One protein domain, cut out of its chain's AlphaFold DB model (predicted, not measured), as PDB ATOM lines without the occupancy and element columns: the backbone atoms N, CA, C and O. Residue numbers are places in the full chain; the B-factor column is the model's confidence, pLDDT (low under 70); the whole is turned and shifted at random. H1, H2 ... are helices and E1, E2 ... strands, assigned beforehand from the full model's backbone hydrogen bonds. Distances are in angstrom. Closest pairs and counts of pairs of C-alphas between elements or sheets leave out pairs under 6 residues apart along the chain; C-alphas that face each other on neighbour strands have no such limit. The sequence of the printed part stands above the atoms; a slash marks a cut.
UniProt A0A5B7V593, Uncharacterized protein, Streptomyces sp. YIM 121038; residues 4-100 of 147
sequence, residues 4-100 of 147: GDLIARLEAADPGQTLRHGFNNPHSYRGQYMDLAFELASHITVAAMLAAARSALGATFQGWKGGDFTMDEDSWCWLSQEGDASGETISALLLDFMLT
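AT A GLANCE: This is residues 4 to 100 of the 147 residues of an uncharacterized protein of Streptomyces sp. YIM 121038 (UniProt A0A5B7V593). A long, strongly twisted hairpin of strands E1 and E2, with the short strand E5 beside E2, makes a wall, and helices H2 and H3 cover the same face of it. Helix H1 packs on H2, off the sheet, and the small hairpin E3 and E4 makes one end of the long axis. The printed part has 97 residues, with three named helices and five named strands in the order H1 E1 E2 H2 E3 E4 E5 H3; the larger sheet is mixed, in the order E1 E2 E5, and the class is mixed, helices and strands. The whole is compact, with a radius of gyration of the C-alphas of 12.6 A, yet elongated, spanning 38 by 24 by 19 A.

HOW THE PARTS SIT: Begin at E1, residues 18 to 28, and E2, residues 36 to 45, an antiparallel hairpin; look for N 22 and O 41, 2.9 A apart and within hydrogen-bond range. E1 bends by 72 degrees at residue 21, and E2 by 106 degrees at residue 42. On the other side of E2 from E1, E5, residues 77 to 79, is parallel to E2, with N 78 and O 36 2.8 A apart. H2, residues 46 to 56, is on this sheet at a height of 7.5 A, over E1 and E2, and runs along the strands, at 4 degrees to E1 on the local plane; the closest C-alphas of E1 and H2 are those of Asn 24 and Ala 52, 5.7 A. H3, residues 92 to 99, is on the same face over E1, at a height of 9.1 A; it runs along the strands, but only just, at 29 degrees to E1 on the local plane. The closest C-alphas of E1 and H3 are those of His 21 and Met 98, 5.7 A. H1, residues 4 to 11, touches H2 at a shallow tilt of 29 degrees, opposite ways, closest at the C-alphas of Leu 10 and Leu 50, 5.8 A. H1 and H3 are near each other, with 9 pairs of C-alphas within 10 A. In the hairpin of E3, residues 60 to 62, and E4, residues 68 to 70, find N 61 and O 69, 2.9 A apart; E2 is apart from both strands. In H1, H2 and H3 every O i to N i+4 pair is within hydrogen-bond range.

IN THESE COORDINATES: Find C-alpha 18 at (-28.116, -5.572, 8.020); from there E1 runs 25.9 A to C-alpha 28 at (-5.052, 2.912, -0.039). E2 spans 19.9 A and H2 15.7 A from first to last C-alpha. H1 spans 10.6 A, and H3 10.4 A, ending at C-alpha 99, (-21.742, -6.069, 14.248).

THE WHOLE: The two C-alphas farthest apart, those of Gly 16 and Lys 65, are 38.5 A apart. The printed part has no cut. Look at residues 80 to 91 for the long link, from E5 to H3; residues 88 to 89 pair antiparallel with residues 78 to 79 of E5. The mean pLDDT of the printed part is 95.5, and no printed residue is under 70.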
ATOM      1  N   GLY A   4      -6.689 -10.068   7.067       98.62
ATOM      2  CA  GLY A   4      -6.972 -11.479   7.331       98.62
ATOM      3  C   GLY A   4      -7.898 -11.667   8.536       98.62
ATOM      4  O   GLY A   4      -8.941 -12.314   8.421       98.62
ATOM      5  N   ASP A   5      -7.580 -11.026   9.666       98.62
ATOM      6  CA  ASP A   5      -8.408 -11.042  10.878       98.62
ATOM      7  C   ASP A   5      -9.806 -10.462  10.619       98.62
ATOM      8  O   ASP A   5     -10.812 -10.981  11.116       98.62
ATOM      9  N   LEU A   6      -9.874  -9.378   9.839       98.69
ATOM     10  CA  LEU A   6     -11.127  -8.725   9.469       98.69
ATOM     11  C   LEU A   6     -12.018  -9.662   8.649       98.69
ATOM     12  O   LEU A   6     -13.197  -9.817   8.969       98.69
ATOM     13  N   ILE A   7     -11.453 -10.311   7.627       98.75
ATOM     14  CA  ILE A   7     -12.158 -11.287   6.789       98.75
ATOM     15  C   ILE A   7     -12.653 -12.453   7.646       98.75
ATOM     16  O   ILE A   7     -13.845 -12.752   7.616       98.75
ATOM     17  N   ALA A   8     -11.786 -13.050   8.468       98.50
ATOM     18  CA  ALA A   8     -12.146 -14.189   9.312       98.50
ATOM     19  C   ALA A   8     -13.293 -13.860  10.285       98.50
ATOM     20  O   ALA A   8     -14.200 -14.668  10.492       98.50
ATOM     21  N   ARG A   9     -13.295 -12.655  10.871       98.25
ATOM     22  CA  ARG A   9     -14.382 -12.211  11.758       98.25
ATOM     23  C   ARG A   9     -15.695 -11.976  11.020       98.25
ATOM     24  O   ARG A   9     -16.746 -12.325  11.551       98.25
ATOM     25  N   LEU A  10     -15.650 -11.401   9.821       98.25
ATOM     26  CA  LEU A  10     -16.846 -11.194   9.002       98.25
ATOM     27  C   LEU A  10     -17.421 -12.514   8.473       98.25
ATOM     28  O   LEU A  10     -18.635 -12.646   8.384       98.25
ATOM     29  N   GLU A  11     -16.577 -13.501   8.166       98.31
ATOM     30  CA  GLU A  11     -17.005 -14.854   7.773       98.31
ATOM     31  C   GLU A  11     -17.729 -15.604   8.895       98.31
ATOM     32  O   GLU A  11     -18.597 -16.430   8.622       98.31
ATOM     33  N   ALA A  12     -17.380 -15.322  10.151       97.44
ATOM     34  CA  ALA A  12     -18.023 -15.918  11.318       97.44
ATOM     35  C   ALA A  12     -19.358 -15.247  11.698       97.44
ATOM     36  O   ALA A  12     -20.102 -15.797  12.512       97.44
ATOM     37  N   ALA A  13     -19.650 -14.062  11.155       96.06
ATOM     38  CA  ALA A  13     -20.879 -13.320  11.414       96.06
ATOM     39  C   ALA A  13     -22.017 -13.747  10.466       96.06
ATOM     40  O   ALA A  13     -21.784 -14.372   9.434       96.06
ATOM     41  N   ASP A  14     -23.262 -13.402  10.812       95.06
ATOM     42  CA  ASP A  14     -24.417 -13.671   9.949       95.06
ATOM     43  C   ASP A  14     -24.348 -12.797   8.679       95.06
ATOM     44  O   ASP A  14     -24.491 -11.575   8.779       95.06
ATOM     45  N   PRO A  15     -24.173 -13.381   7.476       96.00
ATOM     46  CA  PRO A  15     -24.049 -12.614   6.238       96.00
ATOM     47  C   PRO A  15     -25.314 -11.813   5.888       96.00
ATOM     48  O   PRO A  15     -25.210 -10.799   5.188       96.00
ATOM     49  N   GLY A  16     -26.490 -12.254   6.350       94.75
ATOM     50  CA  GLY A  16     -27.777 -11.598   6.114       94.75
ATOM     51  C   GLY A  16     -28.038 -10.402   7.030       94.75
ATOM     52  O   GLY A  16     -28.903  -9.573   6.729       94.75
ATOM     53  N   GLN A  17     -27.273 -10.266   8.117       92.44
ATOM     54  CA  GLN A  17     -27.445  -9.189   9.079       92.44
ATOM     55  C   GLN A  17     -27.209  -7.830   8.408       92.44
ATOM     56  O   GLN A  17     -26.136  -7.549   7.868       92.44
ATOM     57  N   THR A  18     -28.223  -6.966   8.464       93.75
ATOM     58  CA  THR A  18     -28.116  -5.572   8.020       93.75
ATOM     59  C   THR A  18     -27.664  -4.701   9.184       93.75
ATOM     60  O   THR A  18     -28.297  -4.667  10.238       93.75
ATOM     61  N   LEU A  19     -26.572  -3.973   8.981       93.69
ATOM     62  CA  LEU A  19     -25.936  -3.133   9.980       93.69
ATOM     63  C   LEU A  19     -26.283  -1.669   9.742       93.69
ATOM     64  O   LEU A  19     -26.253  -1.166   8.614       93.69
ATOM     65  N   ARG A  20     -26.558  -0.951  10.832       93.12
ATOM     66  CA  ARG A  20     -26.765   0.501  10.782       93.12
ATOM     67  C   ARG A  20     -25.500   1.224  10.327       93.12
ATOM     68  O   ARG A  20     -25.588   2.162   9.539       93.12
ATOM     69  N   HIS A  21     -24.352   0.765  10.819       95.25
ATOM     70  CA  HIS A  21     -23.031   1.295  10.514       95.25
ATOM     71  C   HIS A  21     -22.108   0.147  10.118       95.25
ATOM     72  O   HIS A  21     -22.011  -0.842  10.835       95.25
ATOM     73  N   GLY A  22     -21.425   0.305   8.994       97.12
ATOM     74  CA  GLY A  22     -20.398  -0.609   8.518       97.12
ATOM     75  C   GLY A  22     -19.416   0.141   7.632       97.12
ATOM     76  O   GLY A  22     -19.255   1.358   7.763       97.12
ATOM     77  N   PHE A  23     -18.775  -0.564   6.707       98.50
ATOM     78  CA  PHE A  23     -17.814   0.044   5.795       98.50
ATOM     79  C   PHE A  23     -17.861  -0.579   4.400       98.50
ATOM     80  O   PHE A  23     -18.337  -1.698   4.219       98.50
ATOM     81  N   ASN A  24     -17.372   0.153   3.406       98.50
ATOM     82  CA  ASN A  24     -17.230  -0.313   2.028       98.50
ATOM     83  C   ASN A  24     -16.133   0.504   1.316       98.50
ATOM     84  O   ASN A  24     -15.391   1.223   1.972       98.50
ATOM     85  N   ASN A  25     -16.039   0.418  -0.010       98.00
ATOM     86  CA  ASN A  25     -15.156   1.236  -0.846       98.00
ATOM     87  C   ASN A  25     -13.667   1.159  -0.425       98.00
ATOM     88  O   ASN A  25     -13.124   2.127   0.115       98.00
ATOM     89  N   PRO A  26     -13.015  -0.006  -0.612       97.81
ATOM     90  CA  PRO A  26     -11.612  -0.183  -0.250       97.81
ATOM     91  C   PRO A  26     -10.691   0.738  -1.062       97.81
ATOM     92  O   PRO A  26     -10.828   0.839  -2.280       97.81
ATOM     93  N   HIS A  27      -9.723   1.362  -0.395       96.06
ATOM     94  CA  HIS A  27      -8.729   2.252  -0.999       96.06
ATOM     95  C   HIS A  27      -7.423   2.275  -0.184       96.06
ATOM     96  O   HIS A  27      -7.386   1.860   0.972       96.06
ATOM     97  N   SER A  28      -6.325   2.767  -0.768       95.25
ATOM     98  CA  SER A  28      -5.052   2.912  -0.039       95.25
ATOM     99  C   SER A  28      -5.177   3.977   1.054       95.25
ATOM    100  O   SER A  28      -5.605   5.105   0.786       95.25
ATOM    101  N   TYR A  29      -4.774   3.646   2.281       94.94
ATOM    102  CA  TYR A  29      -4.847   4.592   3.384       94.94
ATOM    103  C   TYR A  29      -3.824   5.724   3.219       94.94
ATOM    104  O   TYR A  29      -2.625   5.507   3.043       94.94
ATOM    105  N   ARG A  30      -4.265   6.984   3.316       92.94
ATOM    106  CA  ARG A  30      -3.379   8.138   3.087       92.94
ATOM    107  C   ARG A  30      -2.312   8.293   4.171       92.94
ATOM    108  O   ARG A  30      -1.245   8.846   3.885       92.94
ATOM    109  N   GLY A  31      -2.610   7.864   5.398       91.56
ATOM    110  CA  GLY A  31      -1.670   7.920   6.519       91.56
ATOM    111  C   GLY A  31      -0.495   6.958   6.344       91.56
ATOM    112  O   GLY A  31       0.625   7.288   6.730       91.56
ATOM    113  N   GLN A  32      -0.741   5.813   5.703       91.19
ATOM    114  CA  GLN A  32       0.251   4.784   5.421       91.19
ATOM    115  C   GLN A  32      -0.164   3.986   4.175       91.19
ATOM    116  O   GLN A  32      -1.111   3.216   4.233       91.19
ATOM    117  N   TYR A  33       0.533   4.150   3.046       87.81
ATOM    118  CA  TYR A  33       0.032   3.658   1.746       87.81
ATOM    119  C   TYR A  33       0.006   2.132   1.601       87.81
ATOM    120  O   TYR A  33      -0.740   1.624   0.766       87.81
ATOM    121  N   MET A  34       0.811   1.424   2.399       90.19
ATOM    122  CA  MET A  34       0.799  -0.044   2.487       90.19
ATOM    123  C   MET A  34      -0.382  -0.590   3.307       90.19
ATOM    124  O   MET A  34      -0.557  -1.798   3.371       90.19
ATOM    125  N   ASP A  35      -1.168   0.291   3.928       95.62
ATOM    126  CA  ASP A  35      -2.358  -0.083   4.677       95.62
ATOM    127  C   ASP A  35      -3.622   0.155   3.840       95.62
ATOM    128  O   ASP A  35      -3.673   0.998   2.933       95.62
ATOM    129  N   LEU A  36      -4.679  -0.568   4.196       97.50
ATOM    130  CA  LEU A  36      -5.979  -0.527   3.550       97.50
ATOM    131  C   LEU A  36      -6.949   0.336   4.359       97.50
ATOM    132  O   LEU A  36      -7.067   0.191   5.574       97.50
ATOM    133  N   ALA A  37      -7.700   1.195   3.683       97.75
ATOM    134  CA  ALA A  37      -8.804   1.938   4.265       97.75
ATOM    135  C   ALA A  37     -10.132   1.576   3.595       97.75
ATOM    136  O   ALA A  37     -10.182   1.198   2.426       97.75
ATOM    137  N   PHE A  38     -11.209   1.714   4.358       98.38
ATOM    138  CA  PHE A  38     -12.587   1.617   3.902       98.38
ATOM    139  C   PHE A  38     -13.342   2.871   4.327       98.38
ATOM    140  O   PHE A  38     -13.089   3.435   5.394       98.38
ATOM    141  N   GLU A  39     -14.317   3.270   3.526       98.25
ATOM    142  CA  GLU A  39     -15.209   4.373   3.847       98.25
ATOM    143  C   GLU A  39     -16.400   3.902   4.679       98.25
ATOM    144  O   GLU A  39     -16.866   2.766   4.560       98.25
ATOM    145  N   LEU A  40     -16.930   4.800   5.512       97.69
ATOM    146  CA  LEU A  40     -18.127   4.532   6.301       97.69
ATOM    147  C   LEU A  40     -19.332   4.277   5.384       97.69
ATOM    148  O   LEU A  40     -19.647   5.084   4.512       97.69
ATOM    149  N   ALA A  41     -20.057   3.194   5.652       97.44
ATOM    150  CA  ALA A  41     -21.301   2.849   4.980       97.44
ATOM    151  C   ALA A  41     -22.441   2.726   6.000       97.44
ATOM    152  O   ALA A  41     -22.232   2.349   7.155       97.44
ATOM    153  N   SER A  42     -23.662   3.042   5.574       95.62
ATOM    154  CA  SER A  42     -24.874   2.873   6.386       95.62
ATOM    155  C   SER A  42     -25.809   1.865   5.734       95.62
ATOM    156  O   SER A  42     -25.841   1.782   4.508       95.62
ATOM    157  N   HIS A  43     -26.596   1.148   6.541       94.75
ATOM    158  CA  HIS A  43     -27.573   0.156   6.062       94.75
ATOM    159  C   HIS A  43     -26.950  -0.889   5.123       94.75
ATOM    160  O   HIS A  43     -27.468  -1.175   4.046       94.75
ATOM    161  N   ILE A  44     -25.806  -1.429   5.535       96.75
ATOM    162  CA  ILE A  44     -25.006  -2.376   4.757       96.75
ATOM    163  C   ILE A  44     -25.090  -3.767   5.378       96.75
ATOM    164  O   ILE A  44     -25.182  -3.895   6.594       96.75
ATOM    165  N   THR A  45     -25.062  -4.813   4.560       97.44
ATOM    166  CA  THR A  45     -25.026  -6.185   5.073       97.44
ATOM    167  C   THR A  45     -23.608  -6.607   5.437       97.44
ATOM    168  O   THR A  45     -22.635  -6.154   4.825       97.44
ATOM    169  N   VAL A  46     -23.486  -7.543   6.380       98.19
ATOM    170  CA  VAL A  46     -22.211  -8.220   6.674       98.19
ATOM    171  C   VAL A  46     -21.619  -8.830   5.400       98.19
ATOM    172  O   VAL A  46     -20.427  -8.671   5.140       98.19
ATOM    173  N   ALA A  47     -22.446  -9.443   4.543       98.50
ATOM    174  CA  ALA A  47     -21.998  -9.983   3.260       98.50
ATOM    175  C   ALA A  47     -21.351  -8.925   2.346       98.50
ATOM    176  O   ALA A  47     -20.350  -9.212   1.690       98.50
ATOM    177  N   ALA A  48     -21.891  -7.704   2.302       98.62
ATOM    178  CA  ALA A  48     -21.327  -6.625   1.495       98.62
ATOM    179  C   ALA A  48     -19.997  -6.104   2.070       98.62
ATOM    180  O   ALA A  48     -19.064  -5.867   1.304       98.62
ATOM    181  N   MET A  49     -19.871  -6.002   3.398       98.56
ATOM    182  CA  MET A  49     -18.590  -5.686   4.052       98.56
ATOM    183  C   MET A  49     -17.532  -6.758   3.772       98.56
ATOM    184  O   MET A  49     -16.394  -6.435   3.432       98.56
ATOM    185  N   LEU A  50     -17.913  -8.036   3.861       98.81
ATOM    186  CA  LEU A  50     -17.026  -9.158   3.558       98.81
ATOM    187  C   LEU A  50     -16.589  -9.150   2.089       98.81
ATOM    188  O   LEU A  50     -15.416  -9.373   1.795       98.81
ATOM    189  N   ALA A  51     -17.510  -8.868   1.166       98.75
ATOM    190  CA  ALA A  51     -17.193  -8.740  -0.252       98.75
ATOM    191  C   ALA A  51     -16.192  -7.604  -0.509       98.75
ATOM    192  O   ALA A  51     -15.234  -7.800  -1.255       98.75
ATOM    193  N   ALA A  52     -16.365  -6.453   0.152       98.69
ATOM    194  CA  ALA A  52     -15.421  -5.343   0.076       98.69
ATOM    195  C   ALA A  52     -14.029  -5.751   0.585       98.69
ATOM    196  O   ALA A  52     -13.040  -5.556  -0.120       98.69
ATOM    197  N   ALA A  53     -13.952  -6.388   1.758       98.62
ATOM    198  CA  ALA A  53     -12.688  -6.851   2.330       98.62
ATOM    199  C   ALA A  53     -11.979  -7.874   1.425       98.62
ATOM    200  O   ALA A  53     -10.805  -7.714   1.101       98.62
ATOM    201  N   ARG A  54     -12.706  -8.880   0.923       98.69
ATOM    202  CA  ARG A  54     -12.159  -9.874  -0.014       98.69
ATOM    203  C   ARG A  54     -11.725  -9.264  -1.343       98.69
ATOM    204  O   ARG A  54     -10.747  -9.726  -1.913       98.69
ATOM    205  N   SER A  55     -12.425  -8.241  -1.835       98.50
ATOM    206  CA  SER A  55     -12.041  -7.559  -3.078       98.50
ATOM    207  C   SER A  55     -10.714  -6.810  -2.963       98.50
ATOM    208  O   SER A  55     -10.042  -6.614  -3.971       98.50
ATOM    209  N   ALA A  56     -10.333  -6.411  -1.745       98.12
ATOM    210  CA  ALA A  56      -9.062  -5.755  -1.488       98.12
ATOM    211  C   ALA A  56      -7.902  -6.753  -1.365       98.12
ATOM    212  O   ALA A  56      -6.770  -6.395  -1.673       98.12
ATOM    213  N   LEU A  57      -8.160  -7.998  -0.954       98.38
ATOM    214  CA  LEU A  57      -7.117  -9.006  -0.774       98.38
ATOM    215  C   LEU A  57      -6.445  -9.356  -2.113       98.38
ATOM    216  O   LEU A  57      -7.081  -9.853  -3.040       98.38
ATOM    217  N   GLY A  58      -5.142  -9.100  -2.208       97.75
ATOM    218  CA  GLY A  58      -4.348  -9.257  -3.425       97.75
ATOM    219  C   GLY A  58      -4.535  -8.136  -4.454       97.75
ATOM    220  O   GLY A  58      -3.897  -8.177  -5.507       97.75
ATOM    221  N   ALA A  59      -5.382  -7.140  -4.182       97.25
ATOM    222  CA  ALA A  59      -5.575  -6.002  -5.070       97.25
ATOM    223  C   ALA A  59      -4.466  -4.962  -4.886       97.25
ATOM    224  O   ALA A  59      -3.989  -4.715  -3.778       97.25
ATOM    225  N   THR A  60      -4.078  -4.328  -5.991       96.75
ATOM    226  CA  THR A  60      -3.096  -3.243  -6.004       96.75
ATOM    227  C   THR A  60      -3.802  -1.896  -6.055       96.75
ATOM    228  O   THR A  60      -4.568  -1.625  -6.980       96.75
ATOM    229  N   PHE A  61      -3.491  -1.029  -5.097       94.00
ATOM    230  CA  PHE A  61      -3.983   0.342  -5.035       94.00
ATOM    231  C   PHE A  61      -2.859   1.327  -5.345       94.00
ATOM    232  O   PHE A  61      -1.705   1.132  -4.962       94.00
ATOM    233  N   GLN A  62      -3.212   2.400  -6.048       89.25
ATOM    234  CA  GLN A  62      -2.278   3.468  -6.378       89.25
ATOM    235  C   GLN A  62      -2.129   4.406  -5.182       89.25
ATOM    236  O   GLN A  62      -3.105   4.971  -4.686       89.25
ATOM    237  N   GLY A  63      -0.894   4.606  -4.733       81.50
ATOM    238  CA  GLY A  63      -0.587   5.603  -3.723       81.50
ATOM    239  C   GLY A  63      -0.789   7.011  -4.279       81.50
ATOM    240  O   GLY A  63      -0.391   7.330  -5.396       81.50
ATOM    241  N   TRP A  64      -1.332   7.916  -3.469       73.00
ATOM    242  CA  TRP A  64      -1.586   9.301  -3.895       73.00
ATOM    243  C   TRP A  64      -0.311  10.095  -4.258       73.00
ATOM    244  O   TRP A  64      -0.370  11.094  -4.969       73.00
ATOM    245  N   LYS A  65       0.868   9.672  -3.777       83.25
ATOM    246  CA  LYS A  65       2.174  10.233  -4.189       83.25
ATOM    247  C   LYS A  65       2.858   9.408  -5.292       83.25
ATOM    248  O   LYS A  65       4.045   9.604  -5.543       83.25
ATOM    249  N   GLY A  66       2.117   8.512  -5.940       84.12
ATOM    250  CA  GLY A  66       2.637   7.462  -6.808       84.12
ATOM    251  C   GLY A  66       3.029   6.203  -6.032       84.12
ATOM    252  O   GLY A  66       3.188   6.231  -4.809       84.12
ATOM    253  N   GLY A  67       3.197   5.109  -6.776       88.19
ATOM    254  CA  GLY A  67       3.539   3.787  -6.255       88.19
ATOM    255  C   GLY A  67       2.346   2.835  -6.223       88.19
ATOM    256  O   GLY A  67       1.199   3.262  -6.108       88.19
ATOM    257  N   ASP A  68       2.663   1.546  -6.287       92.81
ATOM    258  CA  ASP A  68       1.710   0.443  -6.351       92.81
ATOM    259  C   ASP A  68       1.801  -0.343  -5.044       92.81
ATOM    260  O   ASP A  68       2.870  -0.849  -4.695       92.81
ATOM    261  N   PHE A  69       0.687  -0.439  -4.320       92.81
ATOM    262  CA  PHE A  69       0.621  -1.121  -3.031       92.81
ATOM    263  C   PHE A  69      -0.377  -2.268  -3.120       92.81
ATOM    264  O   PHE A  69      -1.582  -2.043  -3.235       92.81
ATOM    265  N   THR A  70       0.134  -3.497  -3.116       96.62
ATOM    266  CA  THR A  70      -0.690  -4.707  -3.096       96.62
ATOM    267  C   THR A  70      -1.049  -5.050  -1.663       96.62
ATOM    268  O   THR A  70      -0.152  -5.205  -0.841       96.62
ATOM    269  N   MET A  71      -2.343  -5.179  -1.392       97.50
ATOM    270  CA  MET A  71      -2.831  -5.545  -0.067       97.50
ATOM    271  C   MET A  71      -2.795  -7.059   0.104       97.50
ATOM    272  O   MET A  71      -3.145  -7.818  -0.801       97.50
ATOM    273  N   ASP A  72      -2.399  -7.496   1.282       98.06
ATOM    274  CA  ASP A  72      -2.337  -8.888   1.709       98.06
ATOM    275  C   ASP A  72      -3.088  -9.072   3.035       98.06
ATOM    276  O   ASP A  72      -3.741  -8.156   3.538       98.06
ATOM    277  N   GLU A  73      -3.033 -10.276   3.600       98.06
ATOM    278  CA  GLU A  73      -3.698 -10.584   4.869       98.06
ATOM    279  C   GLU A  73      -3.142  -9.762   6.045       98.06
ATOM    280  O   GLU A  73      -3.880  -9.483   6.989       98.06
ATOM    281  N   ASP A  74      -1.881  -9.329   5.974       98.12
ATOM    282  CA  ASP A  74      -1.187  -8.587   7.030       98.12
ATOM    283  C   ASP A  74      -1.416  -7.069   6.957       98.12
ATOM    284  O   ASP A  74      -1.075  -6.334   7.889       98.12
ATOM    285  N   SER A  75      -2.053  -6.594   5.887       97.94
ATOM    286  CA  SER A  75      -2.350  -5.181   5.669       97.94
ATOM    287  C   SER A  75      -3.304  -4.641   6.741       97.94
ATOM    288  O   SER A  75      -4.407  -5.159   6.940       97.94
ATOM    289  N   TRP A  76      -2.898  -3.585   7.455       98.31
ATOM    290  CA  TRP A  76      -3.729  -2.984   8.500       98.31
ATOM    291  C   TRP A  76      -4.955  -2.299   7.906       98.31
ATOM    292  O   TRP A  76      -4.874  -1.653   6.864       98.31
ATOM    293  N   CYS A  77      -6.092  -2.430   8.589       98.50
ATOM    294  CA  CYS A  77      -7.369  -1.900   8.126       98.50
ATOM    295  C   CYS A  77      -7.786  -0.637   8.890       98.50
ATOM    296  O   CYS A  77      -7.792  -0.607  10.126       98.50
ATOM    297  N   TRP A  78      -8.215   0.376   8.142       98.44
ATOM    298  CA  TRP A  78      -8.603   1.697   8.628       98.44
ATOM    299  C   TRP A  78     -10.006   2.078   8.153       98.44
ATOM    300  O   TRP A  78     -10.460   1.655   7.094       98.44
ATOM    301  N   LEU A  79     -10.689   2.905   8.936       98.06
ATOM    302  CA  LEU A  79     -11.929   3.570   8.569       98.06
ATOM    303  C   LEU A  79     -11.603   5.035   8.267       98.06
ATOM    304  O   LEU A  79     -11.329   5.819   9.178       98.06
ATOM    305  N   SER A  80     -11.589   5.399   6.989       97.50
ATOM    306  CA  SER A  80     -11.228   6.741   6.529       97.50
ATOM    307  C   SER A  80     -11.909   7.062   5.204       97.50
ATOM    308  O   SER A  80     -12.387   6.167   4.521       97.50
ATOM    309  N   GLN A  81     -11.990   8.345   4.865       96.88
ATOM    310  CA  GLN A  81     -12.449   8.778   3.545       96.88
ATOM    311  C   GLN A  81     -11.285   8.719   2.557       96.88
ATOM    312  O   GLN A  81     -10.140   8.985   2.944       96.88
ATOM    313  N   GLU A  82     -11.564   8.438   1.285       94.19
ATOM    314  CA  GLU A  82     -10.513   8.439   0.273       94.19
ATOM    315  C   GLU A  82      -9.777   9.791   0.239       94.19
ATOM    316  O   GLU A  82     -10.367  10.873   0.202       94.19
ATOM    317  N   GLY A  83      -8.444   9.728   0.277       91.62
ATOM    318  CA  GLY A  83      -7.582  10.911   0.295       91.62
ATOM    319  C   GLY A  83      -7.340  11.525   1.681       91.62
ATOM    320  O   GLY A  83      -6.512  12.437   1.778       91.62
ATOM    321  N   ASP A  84      -7.965  11.012   2.744       92.50
ATOM    322  CA  ASP A  84      -7.775  11.468   4.125       92.50
ATOM    323  C   ASP A  84      -6.833  10.556   4.938       92.50
ATOM    324  O   ASP A  84      -6.752   9.346   4.736       92.50
ATOM    325  N   ALA A  85      -6.078  11.167   5.855       92.50
ATOM    326  CA  ALA A  85      -5.130  10.529   6.770       92.50
ATOM    327  C   ALA A  85      -5.571  10.612   8.246       92.50
ATOM    328  O   ALA A  85      -4.780  10.292   9.131       92.50
ATOM    329  N   SER A  86      -6.791  11.088   8.520       92.25
ATOM    330  CA  SER A  86      -7.332  11.270   9.877       92.25
ATOM    331  C   SER A  86      -8.266  10.142  10.345       92.25
ATOM    332  O   SER A  86      -9.032  10.314  11.291       92.25
ATOM    333  N   GLY A  87      -8.208   8.985   9.676       93.12
ATOM    334  CA  GLY A  87      -9.061   7.832   9.960       93.12
ATOM    335  C   GLY A  87      -8.769   7.132  11.289       93.12
ATOM    336  O   GLY A  87      -7.735   7.339  11.923       93.12
ATOM    337  N   GLU A  88      -9.683   6.246  11.669       96.44
ATOM    338  CA  GLU A  88      -9.569   5.395  12.857       96.44
ATOM    339  C   GLU A  88      -9.179   3.976  12.444       96.44
ATOM    340  O   GLU A  88      -9.627   3.476  11.411       96.44
ATOM    341  N   THR A  89      -8.366   3.281  13.235       97.38
ATOM    342  CA  THR A  89      -8.062   1.878  12.934       97.38
ATOM    343  C   THR A  89      -9.308   1.021  13.158       97.38
ATOM    344  O   THR A  89      -9.981   1.127  14.187       97.38
ATOM    345  N   ILE A  90      -9.591   0.087  12.249       98.12
ATOM    346  CA  ILE A  90     -10.630  -0.923  12.472       98.12
ATOM    347  C   ILE A  90     -10.112  -1.899  13.533       98.12
ATOM    348  O   ILE A  90      -9.372  -2.846  13.259       98.12
ATOM    349  N   SER A  91     -10.427  -1.616  14.794       97.88
ATOM    350  CA  SER A  91     -10.092  -2.456  15.945       97.88
ATOM    351  C   SER A  91     -11.149  -3.542  16.165       97.88
ATOM    352  O   SER A  91     -12.264  -3.446  15.654       97.88
ATOM    353  N   ALA A  92     -10.815  -4.572  16.950       96.69
ATOM    354  CA  ALA A  92     -11.779  -5.609  17.335       96.69
ATOM    355  C   ALA A  92     -13.029  -5.001  17.983       96.69
ATOM    356  O   ALA A  92     -14.139  -5.345  17.601       96.69
ATOM    357  N   LEU A  93     -12.836  -4.019  18.870       96.50
ATOM    358  CA  LEU A  93     -13.926  -3.318  19.539       96.50
ATOM    359  C   LEU A  93     -14.810  -2.531  18.564       96.50
ATOM    360  O   LEU A  93     -16.030  -2.558  18.695       96.50
ATOM    361  N   LEU A  94     -14.212  -1.829  17.595       96.75
ATOM    362  CA  LEU A  94     -14.982  -1.076  16.603       96.75
ATOM    363  C   LEU A  94     -15.801  -2.015  15.711       96.75
ATOM    364  O   LEU A  94     -16.966  -1.738  15.437       96.75
ATOM    365  N   LEU A  95     -15.215  -3.138  15.293       97.38
ATOM    366  CA  LEU A  95     -15.933  -4.140  14.514       97.38
ATOM    367  C   LEU A  95     -17.061  -4.787  15.330       97.38
ATOM    368  O   LEU A  95     -18.177  -4.886  14.832       97.38
ATOM    369  N   ASP A  96     -16.811  -5.159  16.588       95.81
ATOM    370  CA  ASP A  96     -17.837  -5.713  17.484       95.81
ATOM    371  C   ASP A  96     -18.995  -4.721  17.684       95.81
ATOM    372  O   ASP A  96     -20.166  -5.103  17.684       95.81
ATOM    373  N   PHE A  97     -18.682  -3.427  17.787       94.44
ATOM    374  CA  PHE A  97     -19.688  -2.373  17.828       94.44
ATOM    375  C   PHE A  97     -20.523  -2.314  16.537       94.44
ATOM    376  O   PHE A  97     -21.746  -2.237  16.622       94.44
ATOM    377  N   MET A  98     -19.897  -2.382  15.355       95.25
ATOM    378  CA  MET A  98     -20.610  -2.390  14.067       95.25
ATOM    379  C   MET A  98     -21.505  -3.623  13.901       95.25
ATOM    380  O   MET A  98     -22.624  -3.501  13.412       95.25
ATOM    381  N   LEU A  99     -21.023  -4.794  14.326       94.88
ATOM    382  CA  LEU A  99     -21.742  -6.069  14.248       94.88
ATOM    383  C   LEU A  99     -22.846  -6.204  15.302       94.88
ATOM    384  O   LEU A  99     -23.665  -7.121  15.223       94.88
ATOM    385  N   THR A 100     -22.902  -5.310  16.289       90.88
ATOM    386  CA  THR A 100     -23.974  -5.330  17.282       90.88
ATOM    387  C   THR A 100     -25.297  -4.958  16.596       90.88
ATOM    388  O   THR A 100     -25.396  -3.875  16.013       90.88
TER     389      THR A 100